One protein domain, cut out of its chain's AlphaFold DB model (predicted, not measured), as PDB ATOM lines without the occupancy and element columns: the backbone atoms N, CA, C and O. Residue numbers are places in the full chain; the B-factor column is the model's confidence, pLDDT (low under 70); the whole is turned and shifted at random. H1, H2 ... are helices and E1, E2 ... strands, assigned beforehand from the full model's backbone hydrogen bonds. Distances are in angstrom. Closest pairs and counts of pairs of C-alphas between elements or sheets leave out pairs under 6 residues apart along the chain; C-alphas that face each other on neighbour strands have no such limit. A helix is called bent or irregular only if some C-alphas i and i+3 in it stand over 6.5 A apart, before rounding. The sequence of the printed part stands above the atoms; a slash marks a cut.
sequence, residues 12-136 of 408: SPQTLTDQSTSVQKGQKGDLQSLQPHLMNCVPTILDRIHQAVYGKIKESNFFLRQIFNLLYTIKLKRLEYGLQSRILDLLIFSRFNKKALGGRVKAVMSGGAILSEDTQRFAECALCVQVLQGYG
ATOM      1  N   SER A  12      86.717 162.107  38.057       82.00
ATOM      2  CA  SER A  12      87.368 163.158  37.277       82.00
ATOM      3  C   SER A  12      86.525 163.501  36.045       82.00
ATOM      4  O   SER A  12      85.792 162.642  35.545       82.00
ATOM      5  N   PRO A  13      86.637 164.714  35.479       78.62
ATOM      6  CA  PRO A  13      85.982 165.050  34.212       78.62
ATOM      7  C   PRO A  13      86.234 164.027  33.085       78.62
ATOM      8  O   PRO A  13      85.378 163.813  32.224       78.62
ATOM      9  N   GLN A  14      87.401 163.380  33.099       80.12
ATOM     10  CA  GLN A  14      87.869 162.426  32.097       80.12
ATOM     11  C   GLN A  14      87.350 160.994  32.312       80.12
ATOM     12  O   GLN A  14      87.439 160.182  31.390       80.12
ATOM     13  N   THR A  15      86.773 160.685  33.475       86.56
ATOM     14  CA  THR A  15      86.180 159.374  33.814       86.56
ATOM     15  C   THR A  15      84.670 159.441  34.071       86.56
ATOM     16  O   THR A  15      83.996 158.415  34.158       86.56
ATOM     17  N   LEU A  16      84.115 160.655  34.135       85.31
ATOM     18  CA  LEU A  16      82.753 160.917  34.594       85.31
ATOM     19  C   LEU A  16      81.654 160.195  33.793       85.31
ATOM     20  O   LEU A  16      80.676 159.718  34.374       85.31
ATOM     21  N   THR A  17      81.794 160.128  32.465       84.62
ATOM     22  CA  THR A  17      80.795 159.546  31.555       84.62
ATOM     23  C   THR A  17      81.387 158.395  30.750       84.62
ATOM     24  O   THR A  17      82.583 158.382  30.479       84.62
ATOM     25  N   ASP A  18      80.546 157.474  30.270       81.75
ATOM     26  CA  ASP A  18      80.966 156.336  29.428       81.75
ATOM     27  C   ASP A  18      81.686 156.756  28.131       81.75
ATOM     28  O   ASP A  18      82.347 155.950  27.483       81.75
ATOM     29  N   GLN A  19      81.503 158.011  27.706       73.31
ATOM     30  CA  GLN A  19      82.108 158.572  26.495       73.31
ATOM     31  C   GLN A  19      83.350 159.422  26.786       73.31
ATOM     32  O   GLN A  19      83.919 159.996  25.853       73.31
ATOM     33  N   SER A  20      83.746 159.539  28.054       76.00
ATOM     34  CA  SER A  20      84.920 160.306  28.446       76.00
ATOM     35  C   SER A  20      86.209 159.608  27.989       76.00
ATOM     36  O   SER A  20      86.261 158.391  27.824       76.00
ATOM     37  N   THR A  21      87.260 160.389  27.741       74.75
ATOM     38  CA  THR A  21      88.491 159.926  27.076       74.75
ATOM     39  C   THR A  21      89.278 158.890  27.869       74.75
ATOM     40  O   THR A  21      89.955 158.067  27.259       74.75
ATOM     41  N   SER A  22      89.182 158.913  29.200       79.75
ATOM     42  CA  SER A  22      89.898 157.982  30.080       79.75
ATOM     43  C   SER A  22      89.078 156.738  30.434       79.75
ATOM     44  O   SER A  22      89.540 155.908  31.211       79.75
ATOM     45  N   VAL A  23      87.878 156.579  29.862       81.38
ATOM     46  CA  VAL A  23      87.066 155.365  30.011       81.38
ATOM     47  C   VAL A  23      87.309 154.455  28.813       81.38
ATOM     48  O   VAL A  23      87.117 154.843  27.659       81.38
ATOM     49  N   GLN A  24      87.732 153.218  29.077       84.12
ATOM     50  CA  GLN A  24      87.903 152.216  28.028       84.12
ATOM     51  C   GLN A  24      86.568 151.978  27.306       84.12
ATOM     52  O   GLN A  24      85.524 151.826  27.941       84.12
ATOM     53  N   LYS A  25      86.588 151.916  25.969       82.88
ATOM     54  CA  LYS A  25      85.375 151.687  25.165       82.88
ATOM     55  C   LYS A  25      84.619 150.446  25.656       82.88
ATOM     56  O   LYS A  25      85.195 149.366  25.748       82.88
ATOM     57  N   GLY A  26      83.326 150.611  25.930       80.56
ATOM     58  CA  GLY A  26      82.450 149.549  26.440       80.56
ATOM     59  C   GLY A  26      82.382 149.452  27.969       80.56
ATOM     60  O   GLY A  26      81.524 148.733  28.474       80.56
ATOM     61  N   GLN A  27      83.225 150.191  28.699       88.25
ATOM     62  CA  GLN A  27      83.145 150.305  30.155       88.25
ATOM     63  C   GLN A  27      82.228 151.452  30.587       88.25
ATOM     64  O   GLN A  27      81.911 152.359  29.815       88.25
ATOM     65  N   LYS A  28      81.788 151.382  31.844       87.56
ATOM     66  CA  LYS A  28      80.957 152.407  32.480       87.56
ATOM     67  C   LYS A  28      81.838 153.488  33.096       87.56
ATOM     68  O   LYS A  28      82.808 153.172  33.778       87.56
ATOM     69  N   GLY A  29      81.457 154.746  32.904       89.12
ATOM     70  CA  GLY A  29      82.025 155.872  33.636       89.12
ATOM     71  C   GLY A  29      81.532 155.934  35.082       89.12
ATOM     72  O   GLY A  29      80.663 155.162  35.513       89.12
ATOM     73  N   ASP A  30      82.060 156.899  35.831       91.19
ATOM     74  CA  ASP A  30      81.824 157.032  37.272       91.19
ATOM     75  C   ASP A  30      80.335 157.207  37.605       91.19
ATOM     76  O   ASP A  30      79.813 156.541  38.501       91.19
ATOM     77  N   LEU A  31      79.610 158.042  36.849       91.00
ATOM     78  CA  LEU A  31      78.185 158.300  37.093       91.00
ATOM     79  C   LEU A  31      77.318 157.057  36.866       91.00
ATOM     80  O   LEU A  31      76.367 156.826  37.616       91.00
ATOM     81  N   GLN A  32      77.649 156.241  35.864       91.06
ATOM     82  CA  GLN A  32      76.904 155.015  35.570       91.06
ATOM     83  C   GLN A  32      77.201 153.884  36.547       91.06
ATOM     84  O   GLN A  32      76.340 153.035  36.786       91.06
ATOM     85  N   SER A  33      78.401 153.882  37.119       90.94
ATOM     86  CA  SER A  33      78.818 152.903  38.117       90.94
ATOM     87  C   SER A  33      78.279 153.250  39.507       90.94
ATOM     88  O   SER A  33      77.721 152.391  40.187       90.94
ATOM     89  N   LEU A  34      78.389 154.516  39.917       91.06
ATOM     90  CA  LEU A  34      77.988 154.982  41.245       91.06
ATOM     91  C   LEU A  34      76.476 155.232  41.355       91.06
ATOM     92  O   LEU A  34      75.874 154.988  42.405       91.06
ATOM     93  N   GLN A  35      75.857 155.724  40.275       91.81
ATOM     94  CA  GLN A  35      74.460 156.166  40.222       91.81
ATOM     95  C   GLN A  35      74.084 157.029  41.446       91.81
ATOM     96  O   GLN A  35      73.276 156.593  42.275       91.81
ATOM     97  N   PRO A  36      74.695 158.211  41.631       91.94
ATOM     98  CA  PRO A  36      74.478 159.023  42.826       91.94
ATOM     99  C   PRO A  36      73.071 159.641  42.863       91.94
ATOM    100  O   PRO A  36      72.402 159.750  41.839       91.94
ATOM    101  N   HIS A  37      72.622 160.069  44.048       91.06
ATOM    102  CA  HIS A  37      71.381 160.847  44.213       91.06
ATOM    103  C   HIS A  37      71.623 162.359  44.136       91.06
ATOM    104  O   HIS A  37      70.755 163.107  43.686       91.06
ATOM    105  N   LEU A  38      72.814 162.787  44.553       91.19
ATOM    106  CA  LEU A  38      73.269 164.169  44.547       91.19
ATOM    107  C   LEU A  38      74.638 164.226  43.874       91.19
ATOM    108  O   LEU A  38      75.489 163.374  44.129       91.19
ATOM    109  N   MET A  39      74.827 165.203  42.997       92.56
ATOM    110  CA  MET A  39      76.066 165.402  42.255       92.56
ATOM    111  C   MET A  39      76.573 166.822  42.490       92.56
ATOM    112  O   MET A  39      75.833 167.777  42.297       92.56
ATOM    113  N   ASN A  40      77.841 166.962  42.861       91.12
ATOM    114  CA  ASN A  40      78.502 168.262  42.918       91.12
ATOM    115  C   ASN A  40      79.361 168.412  41.667       91.12
ATOM    116  O   ASN A  40      80.138 167.509  41.349       91.12
ATOM    117  N   CYS A  41      79.236 169.522  40.950       89.69
ATOM    118  CA  CYS A  41      80.066 169.770  39.778       89.69
ATOM    119  C   CYS A  41      80.288 171.257  39.519       89.69
ATOM    120  O   CYS A  41      79.613 172.121  40.065       89.69
ATOM    121  N   VAL A  42      81.245 171.556  38.649       88.88
ATOM    122  CA  VAL A  42      81.446 172.908  38.122       88.88
ATOM    123  C   VAL A  42      80.576 173.131  36.879       88.88
ATOM    124  O   VAL A  42      80.278 172.155  36.177       88.88
ATOM    125  N   PRO A  43      80.222 174.384  36.535       87.12
ATOM    126  CA  PRO A  43      79.402 174.692  35.359       87.12
ATOM    127  C   PRO A  43      79.880 174.044  34.058       87.12
ATOM    128  O   PRO A  43      79.078 173.500  33.310       87.12
ATOM    129  N   THR A  44      81.195 173.981  33.835       82.50
ATOM    130  CA  THR A  44      81.783 173.392  32.620       82.50
ATOM    131  C   THR A  44      81.427 171.914  32.428       82.50
ATOM    132  O   THR A  44      81.326 171.440  31.299       82.50
ATOM    133  N   ILE A  45      81.197 171.167  33.512       87.12
ATOM    134  CA  ILE A  45      80.729 169.779  33.424       87.12
ATOM    135  C   ILE A  45      79.274 169.727  32.958       87.12
ATOM    136  O   ILE A  45      78.945 168.912  32.096       87.12
ATOM    137  N   LEU A  46      78.418 170.614  33.472       88.31
ATOM    138  CA  LEU A  46      77.036 170.733  33.007       88.31
ATOM    139  C   LEU A  46      76.971 171.175  31.544       88.31
ATOM    140  O   LEU A  46      76.206 170.586  30.785       88.31
ATOM    141  N   ASP A  47      77.815 172.122  31.126       84.31
ATOM    142  CA  ASP A  47      77.909 172.555  29.728       84.31
ATOM    143  C   ASP A  47      78.310 171.391  28.812       84.31
ATOM    144  O   ASP A  47      77.674 171.162  27.785       84.31
ATOM    145  N   ARG A  48      79.303 170.579  29.201       82.56
ATOM    146  CA  ARG A  48      79.694 169.377  28.441       82.56
ATOM    147  C   ARG A  48      78.552 168.369  28.325       82.56
ATOM    148  O   ARG A  48      78.331 167.817  27.247       82.56
ATOM    149  N   ILE A  49      77.811 168.133  29.409       85.69
ATOM    150  CA  ILE A  49      76.643 167.240  29.392       85.69
ATOM    151  C   ILE A  49      75.552 167.812  28.477       85.69
ATOM    152  O   ILE A  49      74.989 167.076  27.665       85.69
ATOM    153  N   HIS A  50      75.290 169.117  28.561       86.81
ATOM    154  CA  HIS A  50      74.347 169.818  27.697       86.81
ATOM    155  C   HIS A  50      74.732 169.660  26.220       86.81
ATOM    156  O   HIS A  50      73.929 169.155  25.432       86.81
ATOM    157  N   GLN A  51      75.977 169.974  25.853       82.44
ATOM    158  CA  GLN A  51      76.490 169.818  24.491       82.44
ATOM    159  C   GLN A  51      76.397 168.363  24.001       82.44
ATOM    160  O   GLN A  51      75.955 168.123  22.878       82.44
ATOM    161  N   ALA A  52      76.739 167.376  24.836       82.50
ATOM    162  CA  ALA A  52      76.689 165.961  24.466       82.50
ATOM    163  C   ALA A  52      75.256 165.456  24.219       82.50
ATOM    164  O   ALA A  52      75.014 164.686  23.284       82.50
ATOM    165  N   VAL A  53      74.291 165.875  25.044       84.44
ATOM    166  CA  VAL A  53      72.879 165.511  24.856       84.44
ATOM    167  C   VAL A  53      72.302 166.229  23.635       84.44
ATOM    168  O   VAL A  53      71.659 165.592  22.798       84.44
ATOM    169  N   TYR A  54      72.571 167.526  23.490       83.88
ATOM    170  CA  TYR A  54      72.069 168.322  22.373       83.88
ATOM    171  C   TYR A  54      72.678 167.900  21.028       83.88
ATOM    172  O   TYR A  54      71.968 167.846  20.024       83.88
ATOM    173  N   GLY A  55      73.956 167.506  21.009       82.62
ATOM    174  CA  GLY A  55      74.618 166.917  19.843       82.62
ATOM    175  C   GLY A  55      73.895 165.662  19.345       82.62
ATOM    176  O   GLY A  55      73.521 165.591  18.176       82.62
ATOM    177  N   LYS A  56      73.558 164.730  20.248       83.62
ATOM    178  CA  LYS A  56      72.780 163.521  19.905       83.62
ATOM    179  C   LYS A  56      71.383 163.843  19.368       83.62
ATOM    180  O   LYS A  56      70.886 163.155  18.481       83.62
ATOM    181  N   ILE A  57      70.736 164.884  19.892       86.44
ATOM    182  CA  ILE A  57      69.425 165.334  19.399       86.44
ATOM    183  C   ILE A  57      69.555 165.961  18.005       86.44
ATOM    184  O   ILE A  57      68.696 165.739  17.153       86.44
ATOM    185  N   LYS A  58      70.632 166.704  17.730       83.81
ATOM    186  CA  LYS A  58      70.892 167.265  16.396       83.81
ATOM    187  C   LYS A  58      71.160 166.201  15.338       83.81
ATOM    188  O   LYS A  58      70.722 166.395  14.206       83.81
ATOM    189  N   GLU A  59      71.847 165.125  15.709       85.12
ATOM    190  CA  GLU A  59      72.107 163.963  14.847       85.12
ATOM    191  C   GLU A  59      70.853 163.115  14.596       85.12
ATOM    192  O   GLU A  59      70.807 162.342  13.643       85.12
ATOM    193  N   SER A  60      69.820 163.256  15.433       86.44
ATOM    194  CA  SER A  60      68.561 162.535  15.259       86.44
ATOM    195  C   SER A  60      67.716 163.085  14.105       86.44
ATOM    196  O   SER A  60      67.834 164.243  13.694       86.44
ATOM    197  N   ASN A  61      66.813 162.243  13.598       91.00
ATOM    198  CA  ASN A  61      65.932 162.584  12.484       91.00
ATOM    199  C   ASN A  61      65.098 163.841  12.787       91.00
ATOM    200  O   ASN A  61      64.675 164.070  13.924       91.00
ATOM    201  N   PHE A  62      64.792 164.616  11.741       90.31
ATOM    202  CA  PHE A  62      64.093 165.902  11.848       90.31
ATOM    203  C   PHE A  62      62.841 165.845  12.738       90.31
ATOM    204  O   PHE A  62      62.677 166.694  13.612       90.31
ATOM    205  N   PHE A  63      62.001 164.820  12.574       88.81
ATOM    206  CA  PHE A  63      60.783 164.642  13.370       88.81
ATOM    207  C   PHE A  63      61.060 164.480  14.870       88.81
ATOM    208  O   PHE A  63      60.418 165.143  15.681       88.81
ATOM    209  N   LEU A  64      62.048 163.661  15.252       87.44
ATOM    210  CA  LEU A  64      62.421 163.470  16.659       87.44
ATOM    211  C   LEU A  64      62.956 164.765  17.269       87.44
ATOM    212  O   LEU A  64      62.602 165.104  18.397       87.44
ATOM    213  N   ARG A  65      63.747 165.520  16.500       91.00
ATOM    214  CA  ARG A  65      64.245 166.833  16.913       91.00
ATOM    215  C   ARG A  65      63.111 167.835  17.142       91.00
ATOM    216  O   ARG A  65      63.131 168.538  18.147       91.00
ATOM    217  N   GLN A  66      62.117 167.892  16.253       91.94
ATOM    218  CA  GLN A  66      60.962 168.783  16.427       91.94
ATOM    219  C   GLN A  66      60.108 168.393  17.635       91.94
ATOM    220  O   GLN A  66      59.739 169.260  18.424       91.94
ATOM    221  N   ILE A  67      59.852 167.094  17.827       90.69
ATOM    222  CA  ILE A  67      59.118 166.596  18.998       90.69
ATOM    223  C   ILE A  67      59.869 166.944  20.285       90.69
ATOM    224  O   ILE A  67      59.263 167.463  21.220       90.69
ATOM    225  N   PHE A  68      61.188 166.716  20.332       91.12
ATOM    226  CA  PHE A  68      62.002 167.093  21.487       91.12
ATOM    227  C   PHE A  68      61.889 168.592  21.779       91.12
ATOM    228  O   PHE A  68      61.591 168.961  22.911       91.12
ATOM    229  N   ASN A  69      62.069 169.445  20.768       91.31
ATOM    230  CA  ASN A  69      62.002 170.898  20.936       91.31
ATOM    231  C   ASN A  69      60.628 171.359  21.442       91.31
ATOM    232  O   ASN A  69      60.558 172.193  22.346       91.31
ATOM    233  N   LEU A  70      59.539 170.799  20.907       93.06
ATOM    234  CA  LEU A  70      58.179 171.105  21.351       93.06
ATOM    235  C   LEU A  70      57.977 170.724  22.823       93.06
ATOM    236  O   LEU A  70      57.544 171.549  23.626       93.06
ATOM    237  N   LEU A  71      58.321 169.490  23.191       92.88
ATOM    238  CA  LEU A  71      58.139 168.986  24.552       92.88
ATOM    239  C   LEU A  71      59.045 169.690  25.561       92.88
ATOM    240  O   LEU A  71      58.610 169.969  26.678       92.88
ATOM    241  N   TYR A  72      60.277 170.007  25.164       93.12
ATOM    242  CA  TYR A  72      61.198 170.819  25.948       93.12
ATOM    243  C   TYR A  72      60.608 172.206  26.204       93.12
ATOM    244  O   TYR A  72      60.551 172.633  27.350       93.12
ATOM    245  N   THR A  73      60.081 172.866  25.169       93.19
ATOM    246  CA  THR A  73      59.464 174.197  25.293       93.19
ATOM    247  C   THR A  73      58.243 174.173  26.214       93.19
ATOM    248  O   THR A  73      58.085 175.053  27.057       93.19
ATOM    249  N   ILE A  74      57.388 173.151  26.096       92.50
ATOM    250  CA  ILE A  74      56.231 172.970  26.986       92.50
ATOM    251  C   ILE A  74      56.694 172.786  28.434       92.50
ATOM    252  O   ILE A  74      56.148 173.413  29.343       92.50
ATOM    253  N   LYS A  75      57.697 171.930  28.656       93.62
ATOM    254  CA  LYS A  75      58.222 171.658  29.993       93.62
ATOM    255  C   LYS A  75      58.894 172.892  30.602       93.62
ATOM    256  O   LYS A  75      58.643 173.167  31.771       93.62
ATOM    257  N   LEU A  76      59.671 173.636  29.818       92.88
ATOM    258  CA  LEU A  76      60.330 174.871  30.237       92.88
ATOM    259  C   LEU A  76      59.309 175.904  30.716       92.88
ATOM    260  O   LEU A  76      59.396 176.356  31.851       92.88
ATOM    261  N   LYS A  77      58.269 176.173  29.915       92.81
ATOM    262  CA  LYS A  77      57.189 177.084  30.320       92.81
ATOM    263  C   LYS A  77      56.502 176.628  31.603       92.81
ATOM    264  O   LYS A  77      56.233 177.433  32.480       92.81
ATOM    265  N   ARG A  78      56.213 175.328  31.746       93.00
ATOM    266  CA  ARG A  78      55.614 174.795  32.983       93.00
ATOM    267  C   ARG A  78      56.525 175.016  34.190       93.00
ATOM    268  O   ARG A  78      56.023 175.410  35.238       93.00
ATOM    269  N   LEU A  79      57.828 174.797  34.034       91.06
ATOM    270  CA  LEU A  79      58.815 175.010  35.088       91.06
ATOM    271  C   LEU A  79      58.892 176.483  35.515       91.06
ATOM    272  O   LEU A  79      58.963 176.751  36.707       91.06
ATOM    273  N   GLU A  80      58.800 177.422  34.571       88.50
ATOM    274  CA  GLU A  80      58.745 178.868  34.854       88.50
ATOM    275  C   GLU A  80      57.519 179.267  35.694       88.50
ATOM    276  O   GLU A  80      57.586 180.222  36.458       88.50
ATOM    277  N   TYR A  81      56.425 178.499  35.622       89.56
ATOM    278  CA  TYR A  81      55.255 178.634  36.502       89.56
ATOM    279  C   TYR A  81      55.337 177.777  37.782       89.56
ATOM    280  O   TYR A  81      54.340 177.628  38.488       89.56
ATOM    281  N   GLY A  82      56.481 177.149  38.071       86.69
ATOM    282  CA  GLY A  82      56.657 176.253  39.221       86.69
ATOM    283  C   GLY A  82      55.947 174.899  39.089       86.69
ATOM    284  O   GLY A  82      55.799 174.167  40.067       86.69
ATOM    285  N   LEU A  83      55.493 174.530  37.886       88.25
ATOM    286  CA  LEU A  83      54.742 173.299  37.642       88.25
ATOM    287  C   LEU A  83      55.655 172.150  37.202       88.25
ATOM    288  O   LEU A  83      56.373 172.220  36.205       88.25
ATOM    289  N   GLN A  84      55.528 171.011  37.883       84.75
ATOM    290  CA  GLN A  84      56.214 169.776  37.496       84.75
ATOM    291  C   GLN A  84      55.559 169.119  36.266       84.75
ATOM    292  O   GLN A  84      54.356 169.259  36.002       84.75
ATOM    293  N   SER A  85      56.354 168.347  35.520       89.62
ATOM    294  CA  SER A  85      55.933 167.653  34.293       89.62
ATOM    295  C   SER A  85      56.146 166.138  34.387       89.62
ATOM    296  O   SER A  85      56.694 165.517  33.481       89.62
ATOM    297  N   ARG A  86      55.657 165.523  35.476       87.44
ATOM    298  CA  ARG A  86      55.932 164.119  35.851       87.44
ATOM    299  C   ARG A  86      55.698 163.090  34.740       87.44
ATOM    300  O   ARG A  86      56.462 162.139  34.624       87.44
ATOM    301  N   ILE A  87      54.664 163.277  33.917       87.88
ATOM    302  CA  ILE A  87      54.352 162.363  32.805       87.88
ATOM    303  C   ILE A  87      55.432 162.446  31.715       87.88
ATOM    304  O   ILE A  87      55.947 161.418  31.275       87.88
ATOM    305  N   LEU A  88      55.819 163.661  31.314       87.50
ATOM    306  CA  LEU A  88      56.894 163.877  30.337       87.50
ATOM    307  C   LEU A  88      58.240 163.388  30.882       87.50
ATOM    308  O   LEU A  88      59.035 162.796  30.148       87.50
ATOM    309  N   ASP A  89      58.464 163.593  32.179       87.12
ATOM    310  CA  ASP A  89      59.663 163.137  32.874       87.12
ATOM    311  C   ASP A  89      59.767 161.620  32.813       87.12
ATOM    312  O   ASP A  89      60.800 161.093  32.410       87.12
ATOM    313  N   LEU A  90      58.688 160.912  33.143       86.12
ATOM    314  CA  LEU A  90      58.672 159.456  33.152       86.12
ATOM    315  C   LEU A  90      58.866 158.869  31.748       86.12
ATOM    316  O   LEU A  90      59.691 157.975  31.574       86.12
ATOM    317  N   LEU A  91      58.142 159.383  30.749       85.62
ATOM    318  CA  LEU A  91      58.095 158.788  29.410       85.62
ATOM    319  C   LEU A  91      59.326 159.106  28.549       85.62
ATOM    320  O   LEU A  91      59.746 158.277  27.735       85.62
ATOM    321  N   ILE A  92      59.885 160.312  28.691       87.69
ATOM    322  CA  ILE A  92      60.856 160.856  27.731       87.69
ATOM    323  C   ILE A  92      62.135 161.281  28.441       87.69
ATOM    324  O   ILE A  92      63.199 160.727  28.156       87.69
ATOM    325  N   PHE A  93      62.049 162.230  29.375       86.88
ATOM    326  CA  PHE A  93      63.248 162.903  29.880       86.88
ATOM    327  C   PHE A  93      64.076 162.065  30.868       86.88
ATOM    328  O   PHE A  93      65.305 162.158  30.885       86.88
ATOM    329  N   SER A  94      63.451 161.138  31.600       85.69
ATOM    330  CA  SER A  94      64.134 160.186  32.490       85.69
ATOM    331  C   SER A  94      65.202 159.360  31.768       85.69
ATOM    332  O   SER A  94      66.201 158.965  32.371       85.69
ATOM    333  N   ARG A  95      65.044 159.135  30.456       88.19
ATOM    334  CA  ARG A  95      66.026 158.421  29.633       88.19
ATOM    335  C   ARG A  95      67.319 159.212  29.457       88.19
ATOM    336  O   ARG A  95      68.383 158.595  29.415       88.19
ATOM    337  N   PHE A  96      67.249 160.543  29.378       88.56
ATOM    338  CA  PHE A  96      68.442 161.388  29.320       88.56
ATOM    339  C   PHE A  96      69.158 161.403  30.668       88.56
ATOM    340  O   PHE A  96      70.362 161.173  30.690       88.56
ATOM    341  N   ASN A  97      68.427 161.527  31.783       89.31
ATOM    342  CA  ASN A  97      69.002 161.366  33.125       89.31
ATOM    343  C   ASN A  97      69.697 160.003  33.277       89.31
ATOM    344  O   ASN A  97      70.852 159.929  33.689       89.31
ATOM    345  N   LYS A  98      69.033 158.916  32.859       87.88
ATOM    346  CA  LYS A  98      69.595 157.561  32.916       87.88
ATOM    347  C   LYS A  98      70.874 157.424  32.104       87.88
ATOM    348  O   LYS A  98      71.808 156.796  32.582       87.88
ATOM    349  N   LYS A  99      70.936 157.995  30.901       86.75
ATOM    350  CA  LYS A  99      72.114 157.887  30.026       86.75
ATOM    351  C   LYS A  99      73.250 158.842  30.400       86.75
ATOM    352  O   LYS A  99      74.404 158.473  30.219       86.75
ATOM    353  N   ALA A 100      72.945 160.043  30.884       86.12
ATOM    354  CA  ALA A 100      73.950 161.064  31.174       86.12
ATOM    355  C   ALA A 100      74.445 161.032  32.629       86.12
ATOM    356  O   ALA A 100      75.621 161.278  32.865       86.12
ATOM    357  N   LEU A 101      73.562 160.723  33.587       89.50
ATOM    358  CA  LEU A 101      73.797 160.913  35.026       89.50
ATOM    359  C   LEU A 101      73.637 159.641  35.875       89.50
ATOM    360  O   LEU A 101      73.683 159.708  37.100       89.50
ATOM    361  N   GLY A 102      73.399 158.475  35.273       87.88
ATOM    362  CA  GLY A 102      73.210 157.232  36.030       87.88
ATOM    363  C   GLY A 102      71.785 156.961  36.521       87.88
ATOM    364  O   GLY A 102      71.533 155.918  37.121       87.88
ATOM    365  N   GLY A 103      70.821 157.846  36.249       88.81
ATOM    366  CA  GLY A 103      69.387 157.581  36.448       88.81
ATOM    367  C   GLY A 103      68.828 157.887  37.838       88.81
ATOM    368  O   GLY A 103      67.606 157.930  37.993       88.81
ATOM    369  N   ARG A 104      69.688 158.082  38.846       91.31
ATOM    370  CA  ARG A 104      69.273 158.347  40.237       91.31
ATOM    371  C   ARG A 104      69.498 159.783  40.700       91.31
ATOM    372  O   ARG A 104      68.959 160.144  41.744       91.31
ATOM    373  N   VAL A 105      70.222 160.600  39.933       92.62
ATOM    374  CA  VAL A 105      70.512 161.987  40.317       92.62
ATOM    375  C   VAL A 105      69.214 162.782  40.349       92.62
ATOM    376  O   VAL A 105      68.458 162.788  39.375       92.62
ATOM    377  N   LYS A 106      68.966 163.436  41.486       90.25
ATOM    378  CA  LYS A 106      67.817 164.315  41.731       90.25
ATOM    379  C   LYS A 106      68.222 165.770  41.875       90.25
ATOM    380  O   LYS A 106      67.463 166.632  41.449       90.25
ATOM    381  N   ALA A 107      69.402 166.027  42.431       92.62
ATOM    382  CA  ALA A 107      69.925 167.369  42.623       92.62
ATOM    383  C   ALA A 107      71.384 167.457  42.168       92.62
ATOM    384  O   ALA A 107      72.173 166.529  42.370       92.62
ATOM    385  N   VAL A 108      71.724 168.590  41.568       94.12
ATOM    386  CA  VAL A 108      73.076 168.971  41.189       94.12
ATOM    387  C   VAL A 108      73.424 170.266  41.906       94.12
ATOM    388  O   VAL A 108      72.747 171.271  41.711       94.12
ATOM    389  N   MET A 109      74.481 170.260  42.712       92.81
ATOM    390  CA  MET A 109      75.039 171.490  43.269       92.81
ATOM    391  C   MET A 109      76.142 171.987  42.336       92.81
ATOM    392  O   MET A 109      77.129 171.285  42.102       92.81
ATOM    393  N   SER A 110      75.950 173.181  41.782       92.88
ATOM    394  CA  SER A 110      76.884 173.817  40.855       92.88
ATOM    395  C   SER A 110      77.597 174.979  41.531       92.88
ATOM    396  O   SER A 110      76.947 175.840  42.119       92.88
ATOM    397  N   GLY A 111      78.925 175.034  41.443       90.06
ATOM    398  CA  GLY A 111      79.697 176.107  42.068       90.06
ATOM    399  C   GLY A 111      81.062 176.342  41.434       90.06
ATOM    400  O   GLY A 111      81.516 175.611  40.551       90.06
ATOM    401  N   GLY A 112      81.728 177.402  41.886       84.69
ATOM    402  CA  GLY A 112      83.076 177.781  41.460       84.69
ATOM    403  C   GLY A 112      83.153 178.604  40.169       84.69
ATOM    404  O   GLY A 112      84.181 179.231  39.930       84.69
ATOM    405  N   ALA A 113      82.115 178.645  39.345       84.50
ATOM    406  CA  ALA A 113      82.009 179.587  38.233       84.50
ATOM    407  C   ALA A 113      80.539 179.965  38.018       84.50
ATOM    408  O   ALA A 113      79.640 179.339  38.587       84.50
ATOM    409  N   ILE A 114      80.298 180.980  37.192       85.62
ATOM    410  CA  ILE A 114      78.945 181.375  36.807       85.62
ATOM    411  C   ILE A 114      78.377 180.303  35.864       85.62
ATOM    412  O   ILE A 114      79.009 179.933  34.874       85.62
ATOM    413  N   LEU A 115      77.198 179.776  36.195       87.56
ATOM    414  CA  LEU A 115      76.428 178.876  35.342       87.56
ATOM    415  C   LEU A 115      75.525 179.691  34.412       87.56
ATOM    416  O   LEU A 115      74.892 180.650  34.847       87.56
ATOM    417  N   SER A 116      75.455 179.309  33.135       86.38
ATOM    418  CA  SER A 116      74.531 179.952  32.200       86.38
ATOM    419  C   SER A 116      73.083 179.552  32.501       86.38
ATOM    420  O   SER A 116      72.792 178.390  32.801       86.38
ATOM    421  N   GLU A 117      72.167 180.512  32.386       90.25
ATOM    422  CA  GLU A 117      70.730 180.301  32.605       90.25
ATOM    423  C   GLU A 117      70.179 179.205  31.676       90.25
ATOM    424  O   GLU A 117      69.439 178.323  32.112       90.25
ATOM    425  N   ASP A 118      70.632 179.189  30.418       88.44
ATOM    426  CA  ASP A 118      70.265 178.177  29.425       88.44
ATOM    427  C   ASP A 118      70.721 176.768  29.826       88.44
ATOM    428  O   ASP A 118      69.940 175.820  29.733       88.44
ATOM    429  N   THR A 119      71.969 176.603  30.289       89.75
ATOM    430  CA  THR A 119      72.473 175.297  30.743       89.75
ATOM    431  C   THR A 119      71.742 174.846  32.008       89.75
ATOM    432  O   THR A 119      71.419 173.660  32.125       89.75
ATOM    433  N   GLN A 120      71.431 175.764  32.930       93.25
ATOM    434  CA  GLN A 120      70.641 175.450  34.123       93.25
ATOM    435  C   GLN A 120      69.241 174.950  33.742       93.25
ATOM    436  O   GLN A 120      68.864 173.835  34.113       93.25
ATOM    437  N   ARG A 121      68.508 175.710  32.916       93.12
ATOM    438  CA  ARG A 121      67.178 175.325  32.417       93.12
ATOM    439  C   ARG A 121      67.206 174.022  31.643       93.12
ATOM    440  O   ARG A 121      66.313 173.185  31.802       93.12
ATOM    441  N   PHE A 122      68.241 173.822  30.835       92.50
ATOM    442  CA  PHE A 122      68.423 172.581  30.111       92.50
ATOM    443  C   PHE A 122      68.606 171.400  31.062       92.50
ATOM    444  O   PHE A 122      67.959 170.374  30.874       92.50
ATOM    445  N   ALA A 123      69.444 171.517  32.092       92.88
ATOM    446  CA  ALA A 123      69.623 170.449  33.070       92.88
ATOM    447  C   ALA A 123      68.308 170.147  33.816       92.88
ATOM    448  O   ALA A 123      67.897 168.985  33.895       92.88
ATOM    449  N   GLU A 124      67.589 171.176  34.261       93.00
ATOM    450  CA  GLU A 124      66.297 171.034  34.945       93.00
ATOM    451  C   GLU A 124      65.237 170.350  34.075       93.00
ATOM    452  O   GLU A 124      64.546 169.412  34.497       93.00
ATOM    453  N   CYS A 125      65.149 170.752  32.808       92.12
ATOM    454  CA  CYS A 125      64.159 170.228  31.881       92.12
ATOM    455  C   CYS A 125      64.577 168.897  31.247       92.12
ATOM    456  O   CYS A 125      63.833 167.921  31.308       92.12
ATOM    457  N   ALA A 126      65.747 168.822  30.626       90.62
ATOM    458  CA  ALA A 126      66.160 167.651  29.865       90.62
ATOM    459  C   ALA A 126      66.665 166.507  30.752       90.62
ATOM    460  O   ALA A 126      66.429 165.344  30.428       90.62
ATOM    461  N   LEU A 127      67.334 166.821  31.867       91.31
ATOM    462  CA  LEU A 127      67.890 165.819  32.782       91.31
ATOM    463  C   LEU A 127      67.004 165.574  34.006       91.31
ATOM    464  O   LEU A 127      67.303 164.664  34.772       91.31
ATOM    465  N   CYS A 128      65.910 166.317  34.192       90.88
ATOM    466  CA  CYS A 128      65.001 166.163  35.337       90.88
ATOM    467  C   CYS A 128      65.715 166.242  36.698       90.88
ATOM    468  O   CYS A 128      65.397 165.469  37.606       90.88
ATOM    469  N   VAL A 129      66.699 167.131  36.820       92.31
ATOM    470  CA  VAL A 129      67.432 167.367  38.069       92.31
ATOM    471  C   VAL A 129      67.170 168.774  38.563       92.31
ATOM    472  O   VAL A 129      67.035 169.689  37.769       92.31
ATOM    473  N   GLN A 130      67.142 168.973  39.867       91.75
ATOM    474  CA  GLN A 130      67.212 170.315  40.416       91.75
ATOM    475  C   GLN A 130      68.652 170.818  40.376       91.75
ATOM    476  O   GLN A 130      69.555 170.073  40.751       91.75
ATOM    477  N   VAL A 131      68.875 172.059  39.953       94.06
ATOM    478  CA  VAL A 131      70.204 172.671  39.984       94.06
ATOM    479  C   VAL A 131      70.229 173.743  41.064       94.06
ATOM    480  O   VAL A 131      69.458 174.689  41.017       94.06
ATOM    481  N   LEU A 132      71.123 173.586  42.036       93.75
ATOM    482  CA  LEU A 132      71.356 174.563  43.094       93.75
ATOM    483  C   LEU A 132      72.699 175.229  42.835       93.75
ATOM    484  O   LEU A 132      73.738 174.566  42.882       93.75
ATOM    485  N   GLN A 133      72.688 176.523  42.535       93.31
ATOM    486  CA  GLN A 133      73.920 177.276  42.359       93.31
ATOM    487  C   GLN A 133      74.412 177.789  43.715       93.31
ATOM    488  O   GLN A 133      73.644 178.346  44.495       93.31
ATOM    489  N   GLY A 134      75.691 177.571  44.004       93.75
ATOM    490  CA  GLY A 134      76.359 178.068  45.200       93.75
ATOM    491  C   GLY A 134      77.558 178.932  44.841       93.75
ATOM    492  O   GLY A 134      78.297 178.636  43.894       93.75
ATOM    493  N   TYR A 135      77.762 179.990  45.617       95.25
ATOM    494  CA  TYR A 135      78.933 180.852  45.525       95.25
ATOM    495  C   TYR A 135      79.702 180.836  46.840       95.25
ATOM    496  O   TYR A 135      79.128 180.827  47.928       95.25
ATOM    497  N   GLY A 136      81.019 180.819  46.711       93.69
ATOM    498  CA  GLY A 136      81.952 180.812  47.816       93.69
ATOM    499  C   GLY A 136      83.375 180.667  47.302       93.69
ATOM    500  O   GLY A 136      83.616 180.319  46.138       93.69
TER     501      GLY A 136
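This is residues 12 to 136 of the 408 residues of the protein "Hypothetical protein" of Rotaria sp. Silwood1 (UniProt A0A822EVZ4). Helix H5 lies in the middle, over one face of a small parallel sheet of three strands whose other face is bare, and H2, H3 and H4 pack round H5 at wide angles. H2 and H3 form a helical hairpin opened as a V, with residues 58 to 64 sticking out at its tip, while short H1 packs on the last residues of H4. The printed part has 125 residues, with five named helices and three named strands in the order H1 E1 H2 H3 H4 E2 H5 E3; the sheet's order is E1 E2 E3 and the class is mostly helix. The whole is compact, with a radius of gyration of the C-alphas of 14.3 A and spans of 39 by 36 by 22 A.

Residues 12 to 29 hold no named element. H1, residues 30 to 34, touches H4, residues 86 to 101, with residues 99 to 101 of H4 alone; the closest C-alphas, of Leu 31 and Leu 101, are 5.5 A apart. E1, residues 38 to 41, and E2, residues 107 to 111, are parallel neighbours, with N 109 and O 39 within hydrogen-bond range at 2.9 A. E3, residues 130 to 135, is the parallel neighbour of E2 on its other side, with N 108 and O 130 at 2.8 A. H2, residues 43 to 59, only grazes the sheet with residues 43 to 46. H2 and H3, residues 62 to 80, form a helical hairpin at a steep tilt of 38 degrees, opposite ways, touching at the C-alphas of Ile 57 and Arg 65, 5.9 A apart. H5, residues 117 to 126, is on the sheet at a height of 9.6 A, over E3 and along the strands, at 19 degrees to E3 on the local plane. H5 touches H2, closest at the C-alphas of Asp 47 and Thr 119, 6.2 A; H3, at Leu 76 and Cys 125, 6.2 A; and H4, at Phe 93 and Ala 126, 5.6 A. E2, H5 and E3 form a strand-helix-strand unit, two parallel neighbour strands with a helix between, its crossover right-handed; E1, H2 H3 H4 and E2 form another. Every O i to N i+4 pair is within hydrogen-bond range in H1, H2, H3 and H5; in H4 9 of 12 are.

H1 begins at C-alpha 30, (81.824, 157.032, 37.272). H2 is 24.3 A long, H3 26.9 A, H4 18.2 A and E3 16.6 A. H4 has a kink of 55 degrees near residue 93 and is only just irregular, C-alphas 91 and 94 being 6.9 A apart. E3 ends at C-alpha 135, (78.933, 180.852, 45.525).

The two C-alphas farthest apart, of Phe 63 and Gly 136, are 43.5 A apart. The printed part has no cut, and the seven links between named elements are tight. The mean pLDDT of the printed part is 88.3, and no printed residue is under 70.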